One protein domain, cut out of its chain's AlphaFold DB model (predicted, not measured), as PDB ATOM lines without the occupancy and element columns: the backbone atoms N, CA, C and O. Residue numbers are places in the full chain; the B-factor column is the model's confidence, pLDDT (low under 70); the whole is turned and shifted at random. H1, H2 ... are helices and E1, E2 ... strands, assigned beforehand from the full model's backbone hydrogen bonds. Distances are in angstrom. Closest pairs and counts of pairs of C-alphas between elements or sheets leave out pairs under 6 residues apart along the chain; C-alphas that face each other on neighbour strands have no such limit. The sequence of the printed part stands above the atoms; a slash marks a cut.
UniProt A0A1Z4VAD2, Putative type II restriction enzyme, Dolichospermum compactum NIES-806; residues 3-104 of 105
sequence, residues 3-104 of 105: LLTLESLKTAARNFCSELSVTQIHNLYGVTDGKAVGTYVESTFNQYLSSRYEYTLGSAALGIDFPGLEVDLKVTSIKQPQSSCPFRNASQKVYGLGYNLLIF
ATOM      1  N   LEU A   3      33.376  16.739  13.440       94.81
ATOM      2  CA  LEU A   3      33.866  17.603  14.518       94.81
ATOM      3  C   LEU A   3      33.091  17.323  15.815       94.81
ATOM      4  O   LEU A   3      31.860  17.329  15.821       94.81
ATOM      5  N   LEU A   4      33.799  17.129  16.929       96.56
ATOM      6  CA  LEU A   4      33.163  16.927  18.229       96.56
ATOM      7  C   LEU A   4      32.480  18.218  18.706       96.56
ATOM      8  O   LEU A   4      33.121  19.247  18.908       96.56
ATOM      9  N   THR A   5      31.175  18.141  18.941       96.94
ATOM     10  CA  THR A   5      30.333  19.185  19.551       96.94
ATOM     11  C   THR A   5      29.830  18.753  20.930       96.94
ATOM     12  O   THR A   5      29.833  17.561  21.240       96.94
ATOM     13  N   LEU A   6      29.306  19.679  21.744       96.38
ATOM     14  CA  LEU A   6      28.713  19.343  23.050       96.38
ATOM     15  C   LEU A   6      27.574  18.312  22.953       96.38
ATOM     16  O   LEU A   6      27.499  17.399  23.775       96.38
ATOM     17  N   GLU A   7      26.707  18.415  21.944       97.06
ATOM     18  CA  GLU A   7      25.593  17.473  21.763       97.06
ATOM     19  C   GLU A   7      26.082  16.086  21.328       97.06
ATOM     20  O   GLU A   7      25.639  15.062  21.866       97.06
ATOM     21  N   SER A   8      27.063  16.042  20.423       97.12
ATOM     22  CA  SER A   8      27.702  14.781  20.040       97.12
ATOM     23  C   SER A   8      28.479  14.159  21.205       97.12
ATOM     24  O   SER A   8      28.394  12.951  21.393       97.12
ATOM     25  N   LEU A   9      29.132  14.960  22.060       97.06
ATOM     26  CA  LEU A   9      29.861  14.489  23.238       97.06
ATOM     27  C   LEU A   9      28.916  13.856  24.264       97.06
ATOM     28  O   LEU A   9      29.198  12.767  24.756       97.06
ATOM     29  N   LYS A  10      27.766  14.482  24.550       97.19
ATOM     30  CA  LYS A  10      26.729  13.900  25.426       97.19
ATOM     31  C   LYS A  10      26.226  12.560  24.888       97.19
ATOM     32  O   LYS A  10      26.033  11.610  25.647       97.19
ATOM     33  N   THR A  11      26.006  12.484  23.578       97.50
ATOM     34  CA  THR A  11      25.532  11.264  22.912       97.50
ATOM     35  C   THR A  11      26.601  10.171  22.930       97.50
ATOM     36  O   THR A  11      26.317   9.041  23.322       97.50
ATOM     37  N   ALA A  12      27.845  10.519  22.601       97.19
ATOM     38  CA  ALA A  12      28.998   9.631  22.646       97.19
ATOM     39  C   ALA A  12      29.249   9.093  24.059       97.19
ATOM     40  O   ALA A  12      29.435   7.891  24.216       97.19
ATOM     41  N   ALA A  13      29.182   9.949  25.082       97.56
ATOM     42  CA  ALA A  13      29.315   9.564  26.485       97.56
ATOM     43  C   ALA A  13      28.243   8.547  26.906       97.56
ATOM     44  O   ALA A  13      28.562   7.532  27.519       97.56
ATOM     45  N   ARG A  14      26.976   8.768  26.525       97.25
ATOM     46  CA  ARG A  14      25.885   7.820  26.804       97.25
ATOM     47  C   ARG A  14      26.131   6.459  26.150       97.25
ATOM     48  O   ARG A  14      25.989   5.433  26.812       97.25
ATOM     49  N   ASN A  15      26.495   6.455  24.869       97.31
ATOM     50  CA  ASN A  15      26.738   5.224  24.116       97.31
ATOM     51  C   ASN A  15      27.939   4.463  24.682       97.31
ATOM     52  O   ASN A  15      27.841   3.267  24.939       97.31
ATOM     53  N   PHE A  16      29.024   5.179  24.978       97.38
ATOM     54  CA  PHE A  16      30.204   4.620  25.622       97.38
ATOM     55  C   PHE A  16      29.868   3.950  26.959       97.38
ATOM     56  O   PHE A  16      30.270   2.814  27.179       97.38
ATOM     57  N   CYS A  17      29.085   4.597  27.829       95.56
ATOM     58  CA  CYS A  17      28.664   3.988  29.094       95.56
ATOM     59  C   CYS A  17      27.839   2.710  28.877       95.56
ATOM     60  O   CYS A  17      28.044   1.722  29.581       95.56
ATOM     61  N   SER A  18      26.935   2.713  27.892       96.19
ATOM     62  CA  SER A  18      26.141   1.532  27.536       96.19
ATOM     63  C   SER A  18      27.036   0.366  27.101       96.19
ATOM     64  O   SER A  18      26.877  -0.744  27.605       96.19
ATOM     65  N   GLU A  19      28.003   0.616  26.218       95.81
ATOM     66  CA  GLU A  19      28.957  -0.393  25.737       95.81
ATOM     67  C   GLU A  19      29.891  -0.886  26.855       95.81
ATOM     68  O   GLU A  19      30.080  -2.092  27.041       95.81
ATOM     69  N   LEU A  20      30.442   0.034  27.650       94.06
ATOM     70  CA  LEU A  20      31.370  -0.288  28.730       94.06
ATOM     71  C   LEU A  20      30.698  -1.121  29.832       94.06
ATOM     72  O   LEU A  20      31.324  -2.036  30.360       94.06
ATOM     73  N   SER A  21      29.423  -0.852  30.143       91.81
ATOM     74  CA  SER A  21      28.686  -1.527  31.224       91.81
ATOM     75  C   SER A  21      28.534  -3.040  31.035       91.81
ATOM     76  O   SER A  21      28.432  -3.776  32.015       91.81
ATOM     77  N   VAL A  22      28.550  -3.514  29.787       94.56
ATOM     78  CA  VAL A  22      28.451  -4.942  29.443       94.56
ATOM     79  C   VAL A  22      29.800  -5.561  29.071       94.56
ATOM     80  O   VAL A  22      29.892  -6.772  28.860       94.56
ATOM     81  N   THR A  23      30.859  -4.753  28.998       93.56
ATOM     82  CA  THR A  23      32.191  -5.200  28.590       93.56
ATOM     83  C   THR A  23      32.924  -5.853  29.760       93.56
ATOM     84  O   THR A  23      33.074  -5.270  30.832       93.56
ATOM     85  N   GLN A  24      33.437  -7.068  29.550       92.81
ATOM     86  CA  GLN A  24      34.257  -7.761  30.547       92.81
ATOM     87  C   GLN A  24      35.708  -7.268  30.490       92.81
ATOM     88  O   GLN A  24      36.476  -7.623  29.593       92.81
ATOM     89  N   ILE A  25      36.085  -6.451  31.472       93.25
ATOM     90  CA  ILE A  25      37.395  -5.794  31.548       93.25
ATOM     91  C   ILE A  25      38.307  -6.599  32.484       93.25
ATOM     92  O   ILE A  25      38.484  -6.273  33.658       93.25
ATOM     93  N   HIS A  26      38.864  -7.692  31.964       91.19
ATOM     94  CA  HIS A  26      39.641  -8.667  32.740       91.19
ATOM     95  C   HIS A  26      40.853  -8.052  33.460       91.19
ATOM     96  O   HIS A  26      41.190  -8.457  34.567       91.19
ATOM     97  N   ASN A  27      41.486  -7.039  32.866       88.94
ATOM     98  CA  ASN A  27      42.611  -6.305  33.456       88.94
ATOM     99  C   ASN A  27      42.232  -5.484  34.700       88.94
ATOM    100  O   ASN A  27      43.126  -5.041  35.414       88.94
ATOM    101  N   LEU A  28      40.938  -5.269  34.961       88.25
ATOM    102  CA  LEU A  28      40.453  -4.598  36.169       88.25
ATOM    103  C   LEU A  28      39.968  -5.579  37.248       88.25
ATOM    104  O   LEU A  28      39.581  -5.154  38.338       88.25
ATOM    105  N   TYR A  29      39.990  -6.890  36.995       88.50
ATOM    106  CA  TYR A  29      39.566  -7.871  37.991       88.50
ATOM    107  C   TYR A  29      40.548  -7.917  39.164       88.50
ATOM    108  O   TYR A  29      41.755  -8.054  38.984       88.50
ATOM    109  N   GLY A  30      40.019  -7.801  40.384       85.19
ATOM    110  CA  GLY A  30      40.823  -7.779  41.610       85.19
ATOM    111  C   GLY A  30      41.555  -6.457  41.871       85.19
ATOM    112  O   GLY A  30      42.221  -6.336  42.898       85.19
ATOM    113  N   VAL A  31      41.414  -5.455  40.998       85.88
ATOM    114  CA  VAL A  31      41.967  -4.117  41.229       85.88
ATOM    115  C   VAL A  31      41.208  -3.444  42.371       85.88
ATOM    116  O   VAL A  31      39.984  -3.317  42.344       85.88
ATOM    117  N   THR A  32      41.948  -3.006  43.387       80.56
ATOM    118  CA  THR A  32      41.410  -2.296  44.557       80.56
ATOM    119  C   THR A  32      41.651  -0.790  44.504       80.56
ATOM    120  O   THR A  32      40.986  -0.048  45.224       80.56
ATOM    121  N   ASP A  33      42.559  -0.333  43.639       81.75
ATOM    122  CA  ASP A  33      42.827   1.082  43.401       81.75
ATOM    123  C   ASP A  33      41.816   1.649  42.398       81.75
ATOM    124  O   ASP A  33      41.884   1.405  41.189       81.75
ATOM    125  N   GLY A  34      40.869   2.441  42.894       79.88
ATOM    126  CA  GLY A  34      39.888   3.139  42.070       79.88
ATOM    127  C   GLY A  34      40.515   4.152  41.110       79.88
ATOM    128  O   GLY A  34      39.890   4.486  40.106       79.88
ATOM    129  N   LYS A  35      41.765   4.585  41.339       83.44
ATOM    130  CA  LYS A  35      42.507   5.404  40.374       83.44
ATOM    131  C   LYS A  35      42.807   4.619  39.105       83.44
ATOM    132  O   LYS A  35      42.611   5.149  38.020       83.44
ATOM    133  N   ALA A  36      43.229   3.359  39.223       86.94
ATOM    134  CA  ALA A  36      43.502   2.515  38.064       86.94
ATOM    135  C   ALA A  36      42.235   2.285  37.220       86.94
ATOM    136  O   ALA A  36      42.294   2.340  35.992       86.94
ATOM    137  N   VAL A  37      41.080   2.115  37.875       88.19
ATOM    138  CA  VAL A  37      39.776   2.045  37.195       88.19
ATOM    139  C   VAL A  37      39.459   3.367  36.492       88.19
ATOM    140  O   VAL A  37      39.159   3.359  35.302       88.19
ATOM    141  N   GLY A  38      39.581   4.501  37.190       88.56
ATOM    142  CA  GLY A  38      39.337   5.826  36.614       88.56
ATOM    143  C   GLY A  38      40.207   6.102  35.388       88.56
ATOM    144  O   GLY A  38      39.689   6.407  34.318       88.56
ATOM    145  N   THR A  39      41.516   5.874  35.507       89.12
ATOM    146  CA  THR A  39      42.477   6.026  34.407       89.12
ATOM    147  C   THR A  39      42.145   5.122  33.219       89.12
ATOM    148  O   THR A  39      42.274   5.548  32.070       89.12
ATOM    149  N   TYR A  40      41.688   3.888  33.459       91.88
ATOM    150  CA  TYR A  40      41.254   3.002  32.379       91.88
ATOM    151  C   TYR A  40      40.048   3.579  31.628       91.88
ATOM    152  O   TYR A  40      40.061   3.628  30.397       91.88
ATOM    153  N   VAL A  41      39.024   4.038  32.353       92.12
ATOM    154  CA  VAL A  41      37.810   4.610  31.752       92.12
ATOM    155  C   VAL A  41      38.138   5.877  30.957       92.12
ATOM    156  O   VAL A  41      37.712   5.991  29.813       92.12
ATOM    157  N   GLU A  42      38.946   6.785  31.513       91.88
ATOM    158  CA  GLU A  42      39.385   8.020  30.842       91.88
ATOM    159  C   GLU A  42      40.162   7.726  29.552       91.88
ATOM    160  O   GLU A  42      39.883   8.306  28.501       91.88
ATOM    161  N   SER A  43      41.114   6.791  29.607       91.81
ATOM    162  CA  SER A  43      41.902   6.380  28.440       91.81
ATOM    163  C   SER A  43      41.022   5.741  27.362       91.81
ATOM    164  O   SER A  43      41.084   6.119  26.190       91.81
ATOM    165  N   THR A  44      40.138   4.823  27.760       94.81
ATOM    166  CA  THR A  44      39.250   4.105  26.834       94.81
ATOM    167  C   THR A  44      38.233   5.051  26.197       94.81
ATOM    168  O   THR A  44      37.972   4.954  25.001       94.81
ATOM    169  N   PHE A  45      37.692   6.012  26.952       95.62
ATOM    170  CA  PHE A  45      36.774   7.009  26.405       95.62
ATOM    171  C   PHE A  45      37.469   7.931  25.398       95.62
ATOM    172  O   PHE A  45      36.925   8.204  24.330       95.62
ATOM    173  N   ASN A  46      38.707   8.345  25.675       93.12
ATOM    174  CA  ASN A  46      39.496   9.113  24.713       93.12
ATOM    175  C   ASN A  46      39.789   8.322  23.430       93.12
ATOM    176  O   ASN A  46      39.706   8.878  22.339       93.12
ATOM    177  N   GLN A  47      40.072   7.020  23.521       94.19
ATOM    178  CA  GLN A  47      40.203   6.152  22.340       94.19
ATOM    179  C   GLN A  47      38.876   5.994  21.580       94.19
ATOM    180  O   GLN A  47      38.835   6.005  20.345       94.19
ATOM    181  N   TYR A  48      37.767   5.878  22.312       95.75
ATOM    182  CA  TYR A  48      36.428   5.813  21.735       95.75
ATOM    183  C   TYR A  48      36.108   7.079  20.927       95.75
ATOM    184  O   TYR A  48      35.607   6.977  19.805       95.75
ATOM    185  N   LEU A  49      36.442   8.258  21.459       95.75
ATOM    186  CA  LEU A  49      36.239   9.535  20.779       95.75
ATOM    187  C   LEU A  49      37.213   9.736  19.616       95.75
ATOM    188  O   LEU A  49      36.772  10.105  18.531       95.75
ATOM    189  N   SER A  50      38.506   9.462  19.799       93.94
ATOM    190  CA  SER A  50      39.534   9.703  18.772       93.94
ATOM    191  C   SER A  50      39.379   8.828  17.531       93.94
ATOM    192  O   SER A  50      39.852   9.194  16.463       93.94
ATOM    193  N   SER A  51      38.678   7.698  17.646       95.12
ATOM    194  CA  SER A  51      38.311   6.842  16.510       95.12
ATOM    195  C   SER A  51      37.046   7.292  15.766       95.12
ATOM    196  O   SER A  51      36.763   6.761  14.693       95.12
ATOM    197  N   ARG A  52      36.294   8.274  16.286       95.81
ATOM    198  CA  ARG A  52      34.991   8.710  15.734       95.81
ATOM    199  C   ARG A  52      34.925  10.197  15.390       95.81
ATOM    200  O   ARG A  52      34.226  10.562  14.446       95.81
ATOM    201  N   TYR A  53      35.661  11.035  16.113       96.69
ATOM    202  CA  TYR A  53      35.544  12.485  16.049       96.69
ATOM    203  C   TYR A  53      36.894  13.176  15.877       96.69
ATOM    204  O   TYR A  53      37.920  12.717  16.372       96.69
ATOM    205  N   GLU A  54      36.858  14.333  15.228       94.56
ATOM    206  CA  GLU A  54      37.943  15.309  15.233       94.56
ATOM    207  C   GLU A  54      37.755  16.273  16.408       94.56
ATOM    208  O   GLU A  54      36.716  16.923  16.538       94.56
ATOM    209  N   TYR A  55      38.754  16.351  17.284       93.00
ATOM    210  CA  TYR A  55      38.784  17.282  18.409       93.00
ATOM    211  C   TYR A  55      40.213  17.498  18.904       93.00
ATOM    212  O   TYR A  55      41.106  16.681  18.673       93.00
ATOM    213  N   THR A  56      40.421  18.597  19.625       86.44
ATOM    214  CA  THR A  56      41.686  18.855  20.314       86.44
ATOM    215  C   THR A  56      41.667  18.164  21.665       86.44
ATOM    216  O   THR A  56      40.896  18.552  22.546       86.44
ATOM    217  N   LEU A  57      42.527  17.161  21.833       82.44
ATOM    218  CA  LEU A  57      42.757  16.554  23.136       82.44
ATOM    219  C   LEU A  57      43.418  17.579  24.066       82.44
ATOM    220  O   LEU A  57      44.381  18.256  23.696       82.44
ATOM    221  N   GLY A  58      42.890  17.689  25.277       80.69
ATOM    222  CA  GLY A  58      43.486  18.460  26.348       80.69
ATOM    223  C   GLY A  58      44.851  17.929  26.768       80.69
ATOM    224  O   GLY A  58      45.235  16.796  26.483       80.69
ATOM    225  N   SER A  59      45.602  18.766  27.477       67.56
ATOM    226  CA  SER A  59      46.839  18.345  28.129       67.56
ATOM    227  C   SER A  59      46.736  18.572  29.629       67.56
ATOM    228  O   SER A  59      46.080  19.512  30.087       67.56
ATOM    229  N   ALA A  60      47.463  17.760  30.399       58.72
ATOM    230  CA  ALA A  60      47.591  17.941  31.844       58.72
ATOM    231  C   ALA A  60      48.082  19.357  32.220       58.72
ATOM    232  O   ALA A  60      47.764  19.849  33.298       58.72
ATOM    233  N   ALA A  61      48.810  20.032  31.321       57.50
ATOM    234  CA  ALA A  61      49.283  21.403  31.512       57.50
ATOM    235  C   ALA A  61      48.166  22.459  31.391       57.50
ATOM    236  O   ALA A  61      48.211  23.474  32.083       57.50
ATOM    237  N   LEU A  62      47.158  22.228  30.540       62.50
ATOM    238  CA  LEU A  62      45.985  23.106  30.417       62.50
ATOM    239  C   LEU A  62      44.950  22.834  31.515       62.50
ATOM    240  O   LEU A  62      44.216  23.745  31.899       62.50
ATOM    241  N   GLY A  63      44.929  21.606  32.044       76.38
ATOM    242  CA  GLY A  63      44.059  21.193  33.143       76.38
ATOM    243  C   GLY A  63      42.581  21.095  32.759       76.38
ATOM    244  O   GLY A  63      41.739  21.358  33.613       76.38
ATOM    245  N   ILE A  64      42.288  20.803  31.487       86.19
ATOM    246  CA  ILE A  64      40.947  20.537  30.953       86.19
ATOM    247  C   ILE A  64      41.056  19.513  29.816       86.19
ATOM    248  O   ILE A  64      41.923  19.663  28.952       86.19
ATOM    249  N   ASP A  65      40.210  18.480  29.821       89.62
ATOM    250  CA  ASP A  65      40.293  17.358  28.867       89.62
ATOM    251  C   ASP A  65      39.849  17.710  27.443       89.62
ATOM    252  O   ASP A  65      40.428  17.218  26.476       89.62
ATOM    253  N   PHE A  66      38.863  18.597  27.292       92.12
ATOM    254  CA  PHE A  66      38.352  19.041  25.993       92.12
ATOM    255  C   PHE A  66      38.341  20.576  25.921       92.12
ATOM    256  O   PHE A  66      37.283  21.196  26.063       92.12
ATOM    257  N   PRO A  67      39.502  21.222  25.685       90.50
ATOM    258  CA  PRO A  67      39.613  22.681  25.683       90.50
ATOM    259  C   PRO A  67      38.661  23.363  24.695       90.50
ATOM    260  O   PRO A  67      38.073  24.385  25.023       90.50
ATOM    261  N   GLY A  68      38.464  22.777  23.508       90.75
ATOM    262  CA  GLY A  68      37.583  23.339  22.474       90.75
ATOM    263  C   GLY A  68      36.091  23.313  22.821       90.75
ATOM    264  O   GLY A  68      35.311  23.994  22.168       90.75
ATOM    265  N   LEU A  69      35.699  22.538  23.837       93.19
ATOM    266  CA  LEU A  69      34.322  22.440  24.323       93.19
ATOM    267  C   LEU A  69      34.154  23.002  25.736       93.19
ATOM    268  O   LEU A  69      33.045  22.979  26.265       93.19
ATOM    269  N   GLU A  70      35.246  23.456  26.355       92.31
ATOM    270  CA  GLU A  70      35.289  23.815  27.771       92.31
ATOM    271  C   GLU A  70      34.680  22.700  28.637       92.31
ATOM    272  O   GLU A  70      33.811  22.950  29.468       92.31
ATOM    273  N   VAL A  71      35.091  21.446  28.407       93.25
ATOM    274  CA  VAL A  71      34.648  20.284  29.195       93.25
ATOM    275  C   VAL A  71      35.847  19.607  29.844       93.25
ATOM    276  O   VAL A  71      36.819  19.266  29.174       93.25
ATOM    277  N   ASP A  72      35.748  19.369  31.144       91.06
ATOM    278  CA  ASP A  72      36.681  18.560  31.924       91.06
ATOM    279  C   ASP A  72      36.020  17.216  32.263       91.06
ATOM    280  O   ASP A  72      34.861  17.174  32.691       91.06
ATOM    281  N   LEU A  73      36.735  16.115  32.039       91.56
ATOM    282  CA  LEU A  73      36.259  14.764  32.310       91.56
ATOM    283  C   LEU A  73      36.676  14.359  33.721       91.56
ATOM    284  O   LEU A  73      37.799  14.596  34.174       91.56
ATOM    285  N   LYS A  74      35.755  13.736  34.449       89.50
ATOM    286  CA  LYS A  74      36.020  13.220  35.787       89.50
ATOM    287  C   LYS A  74      35.385  11.850  35.944       89.50
ATOM    288  O   LYS A  74      34.181  11.693  35.761       89.50
ATOM    289  N   VAL A  75      36.191  10.870  36.339       89.50
ATOM    290  CA  VAL A  75      35.696   9.553  36.750       89.50
ATOM    291  C   VAL A  75      35.759   9.450  38.265       89.50
ATOM    292  O   VAL A  75      36.786   9.744  38.876       89.50
ATOM    293  N   THR A  76      34.653   9.060  38.888       87.94
ATOM    294  CA  THR A  76      34.535   8.946  40.344       87.94
ATOM    295  C   THR A  76      33.947   7.600  40.743       87.94
ATOM    296  O   THR A  76      33.257   6.953  39.965       87.94
ATOM    297  N   SER A  77      34.215   7.167  41.974       82.25
ATOM    298  CA  SER A  77      33.617   5.975  42.570       82.25
ATOM    299  C   SER A  77      33.293   6.238  44.034       82.25
ATOM    300  O   SER A  77      34.018   6.959  44.715       82.25
ATOM    301  N   ILE A  78      32.252   5.597  44.569       80.06
ATOM    302  CA  ILE A  78      31.961   5.671  46.008       80.06
ATOM    303  C   ILE A  78      33.090   5.070  46.864       80.06
ATOM    304  O   ILE A  78      33.306   5.507  47.990       80.06
ATOM    305  N   LYS A  79      33.831   4.086  46.329       79.56
ATOM    306  CA  LYS A  79      34.967   3.447  47.016       79.56
ATOM    307  C   LYS A  79      36.214   4.328  47.021       79.56
ATOM    308  O   LYS A  79      36.995   4.275  47.963       79.56
ATOM    309  N   GLN A  80      36.394   5.118  45.966       74.50
ATOM    310  CA  GLN A  80      37.500   6.053  45.823       74.50
ATOM    311  C   GLN A  80      36.989   7.289  45.084       74.50
ATOM    312  O   GLN A  80      36.933   7.289  43.849       74.50
ATOM    313  N   PRO A  81      36.567   8.320  45.835       78.19
ATOM    314  CA  PRO A  81      36.132   9.571  45.249       78.19
ATOM    315  C   PRO A  81      37.230  10.166  44.375       78.19
ATOM    316  O   PRO A  81      38.424   9.972  44.618       78.19
ATOM    317  N   GLN A  82      36.806  10.915  43.364       74.69
ATOM    318  CA  GLN A  82      37.710  11.621  42.473       74.69
ATOM    319  C   GLN A  82      38.724  12.470  43.273       74.69
ATOM    320  O   GLN A  82      38.347  13.239  44.159       74.69
ATOM    321  N   SER A  83      40.020  12.307  42.977       70.75
ATOM    322  CA  SER A  83      41.106  12.888  43.778       70.75
ATOM    323  C   SER A  83      41.584  14.277  43.334       70.75
ATOM    324  O   SER A  83      42.247  14.966  44.106       70.75
ATOM    325  N   SER A  84      41.322  14.693  42.093       75.44
ATOM    326  CA  SER A  84      41.777  15.977  41.543       75.44
ATOM    327  C   SER A  84      40.691  17.057  41.617       75.44
ATOM    328  O   SER A  84      39.711  17.044  40.876       75.44
ATOM    329  N   CYS A  85      40.908  18.065  42.454       77.31
ATOM    330  CA  CYS A  85      39.991  19.193  42.571       77.31
ATOM    331  C   CYS A  85      39.896  19.988  41.245       77.31
ATOM    332  O   CYS A  85      40.922  20.493  40.790       77.31
ATOM    333  N   PRO A  86      38.693  20.166  40.658       79.62
ATOM    334  CA  PRO A  86      38.523  20.994  39.456       79.62
ATOM    335  C   PRO A  86      38.683  22.496  39.766       79.62
ATOM    336  O   PRO A  86      39.001  23.310  38.896       79.62
ATOM    337  N   PHE A  87      38.493  22.885  41.031       84.19
ATOM    338  CA  PHE A  87      38.633  24.265  41.487       84.19
ATOM    339  C   PHE A  87      40.107  24.623  41.705       84.19
ATOM    340  O   PHE A  87      40.784  24.019  42.538       84.19
ATOM    341  N   ARG A  88      40.578  25.661  41.015       82.69
ATOM    342  CA  ARG A  88      41.911  26.259  41.179       82.69
ATOM    343  C   ARG A  88      41.970  27.247  42.344       82.69
ATOM    344  O   ARG A  88      43.035  27.464  42.908       82.69
ATOM    345  N   ASN A  89      40.843  27.867  42.700       85.62
ATOM    346  CA  ASN A  89      40.754  28.818  43.810       85.62
ATOM    347  C   ASN A  89      39.381  28.778  44.507       85.62
ATOM    348  O   ASN A  89      38.436  28.148  44.032       85.62
ATOM    349  N   ALA A  90      39.281  29.451  45.659       89.12
ATOM    350  CA  ALA A  90      38.061  29.491  46.466       89.12
ATOM    351  C   ALA A  90      36.886  30.178  45.750       89.12
ATOM    352  O   ALA A  90      35.748  29.745  45.906       89.12
ATOM    353  N   SER A  91      37.151  31.195  44.926       90.69
ATOM    354  CA  SER A  91      36.111  31.925  44.197       90.69
ATOM    355  C   SER A  91      35.338  31.014  43.247       90.69
ATOM    356  O   SER A  91      34.117  31.104  43.190       90.69
ATOM    357  N   GLN A  92      36.001  30.067  42.576       89.81
ATOM    358  CA  GLN A  92      35.308  29.108  41.706       89.81
ATOM    359  C   GLN A  92      34.338  28.188  42.466       89.81
ATOM    360  O   GLN A  92      33.379  27.696  41.879       89.81
ATOM    361  N   LYS A  93      34.542  27.967  43.773       86.25
ATOM    362  CA  LYS A  93      33.594  27.198  44.599       86.25
ATOM    363  C   LYS A  93      32.306  27.971  44.885       86.25
ATOM    364  O   LYS A  93      31.278  27.353  45.131       86.25
ATOM    365  N   VAL A  94      32.374  29.300  44.875       90.56
ATOM    366  CA  VAL A  94      31.244  30.192  45.172       90.56
ATOM    367  C   VAL A  94      30.530  30.616  43.891       90.56
ATOM    368  O   VAL A  94      29.307  30.598  43.832       90.56
ATOM    369  N   TYR A  95      31.295  30.976  42.859       90.31
ATOM    370  CA  TYR A  95      30.775  31.560  41.621       90.31
ATOM    371  C   TYR A  95      30.682  30.567  40.453       90.31
ATOM    372  O   TYR A  95      30.082  30.890  39.433       90.31
ATOM    373  N   GLY A  96      31.248  29.366  40.593       88.31
ATOM    374  CA  GLY A  96      31.296  28.347  39.542       88.31
ATOM    375  C   GLY A  96      32.653  28.253  38.834       88.31
ATOM    376  O   GLY A  96      33.501  29.142  38.923       88.31
ATOM    377  N   LEU A  97      32.873  27.131  38.139       85.31
ATOM    378  CA  LEU A  97      34.154  26.777  37.509       85.31
ATOM    379  C   LEU A  97      34.469  27.578  36.238       85.31
ATOM    380  O   LEU A  97      35.644  27.790  35.939       85.31
ATOM    381  N   GLY A  98      33.435  28.032  35.521       87.44
ATOM    382  CA  GLY A  98      33.566  28.683  34.211       87.44
ATOM    383  C   GLY A  98      33.746  27.709  33.041       87.44
ATOM    384  O   GLY A  98      33.980  28.155  31.929       87.44
ATOM    385  N   TYR A  99      33.643  26.402  33.289       90.06
ATOM    386  CA  TYR A  99      33.659  25.335  32.289       90.06
ATOM    387  C   TYR A  99      32.742  24.188  32.747       90.06
ATOM    388  O   TYR A  99      32.286  24.154  33.895       90.06
ATOM    389  N   ASN A 100      32.455  23.257  31.845       92.06
ATOM    390  CA  ASN A 100      31.557  22.127  32.055       92.06
ATOM    391  C   ASN A 100      32.291  20.923  32.660       92.06
ATOM    392  O   ASN A 100      33.433  20.635  32.311       92.06
ATOM    393  N   LEU A 101      31.601  20.161  33.509       91.69
ATOM    394  CA  LEU A 101      32.081  18.867  33.995       91.69
ATOM    395  C   LEU A 101      31.294  17.736  33.332       91.69
ATOM    396  O   LEU A 101      30.065  17.717  33.398       91.69
ATOM    397  N   LEU A 102      32.004  16.772  32.749       93.88
ATOM    398  CA  LEU A 102      31.450  15.476  32.371       93.88
ATOM    399  C   LEU A 102      31.873  14.450  33.421       93.88
ATOM    400  O   LEU A 102      33.063  14.196  33.595       93.88
ATOM    401  N   ILE A 103      30.901  13.873  34.128       92.12
ATOM    402  CA  ILE A 103      31.164  12.963  35.247       92.12
ATOM    403  C   ILE A 103      30.695  11.552  34.893       92.12
ATOM    404  O   ILE A 103      29.516  11.350  34.600       92.12
ATOM    405  N   PHE A 104      31.606  10.583  34.978       92.19
ATOM    406  CA  PHE A 104      31.274   9.158  35.032       92.19
ATOM    407  C   PHE A 104      31.333   8.682  36.485       92.19
ATOM    408  O   PHE A 104      32.323   8.934  37.177       92.19
TER     409      PHE A 104
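Overview. This is residues 3 to 104 of the 105 residues of the protein "Putative type II restriction enzyme" of Dolichospermum compactum NIES-806 (UniProt A0A1Z4VAD2). Two short parallel strands, E1 and E2, lie side by side in the middle of the domain, with two long helices beside them, H2 next to E1 and H1 nearer to E2, meeting each other at a steep angle. The short helix H3 sticks out at one end of the longest axis, and the link between H1 and H2 reaches the other end, at His 26. The printed part has 102 residues with three named helices and two named strands, in the order H1, H2, E1, H3, E2; the class is mostly helix, though named elements hold only 50 of the 102 residues. The whole is compact, with a radius of gyration of the C-alphas of 14.4 A and spans of 42 by 33 by 22 A.

Arrangement. The sheet has two strands, E1, residues 71 to 75, and E2, residues 100 to 104, which are parallel neighbours at 23 degrees. N 72 and O 100 are 2.9 A apart, and N 104 and O 74 are 2.9 A apart, both within hydrogen-bond range. H2, residues 34 to 50, comes closest to E1 at the C-alphas of Gly 38 and Val 75, 5.2 A apart. H1, residues 6 to 22, is near E2, with 8 pairs of C-alphas within 10 A, and apart from E1. H1 and H2 touch, with residues 12 to 16 of H1 and 45 to 49 of H2 alone. Their closest C-alphas, of Phe 16 and Phe 45, are 7.0 A apart, and they run opposite ways at a steep tilt of 56 degrees. H3, residues 90 to 95, stands free and is apart from H1 and H2. E1, H3 and E2 form a strand-helix-strand unit, two parallel neighbour strands with a helix between them along the chain, and its crossover is right-handed. In H2 every O i to N i+4 pair is within hydrogen-bond range; in H1 12 of 13 are, and in H3 1 of 2.

Along the chain. H1 begins at C-alpha 6, (28.713, 19.343, 23.050), and measures 25.1 A from first to last C-alpha. H2 measures 24.2 A and ends at C-alpha 50, (39.534, 9.703, 18.772). E1 measures 13.2 A, H3 9.0 A and E2 13.3 A. E2 ends at C-alpha 104, (31.274, 9.158, 35.032).

Size, cuts and confidence. The two C-alphas farthest apart, of His 26 and Ser 91, are 42.3 A apart. The printed part has no cut. The links from H1 to H2, H2 to E1 and E1 to H3 are long, with 11, 20 and 14 residues; the link from H3 to E2 is tight, with 4. The mean pLDDT of the printed part is 88.6, and residues 59 to 62 are under 70.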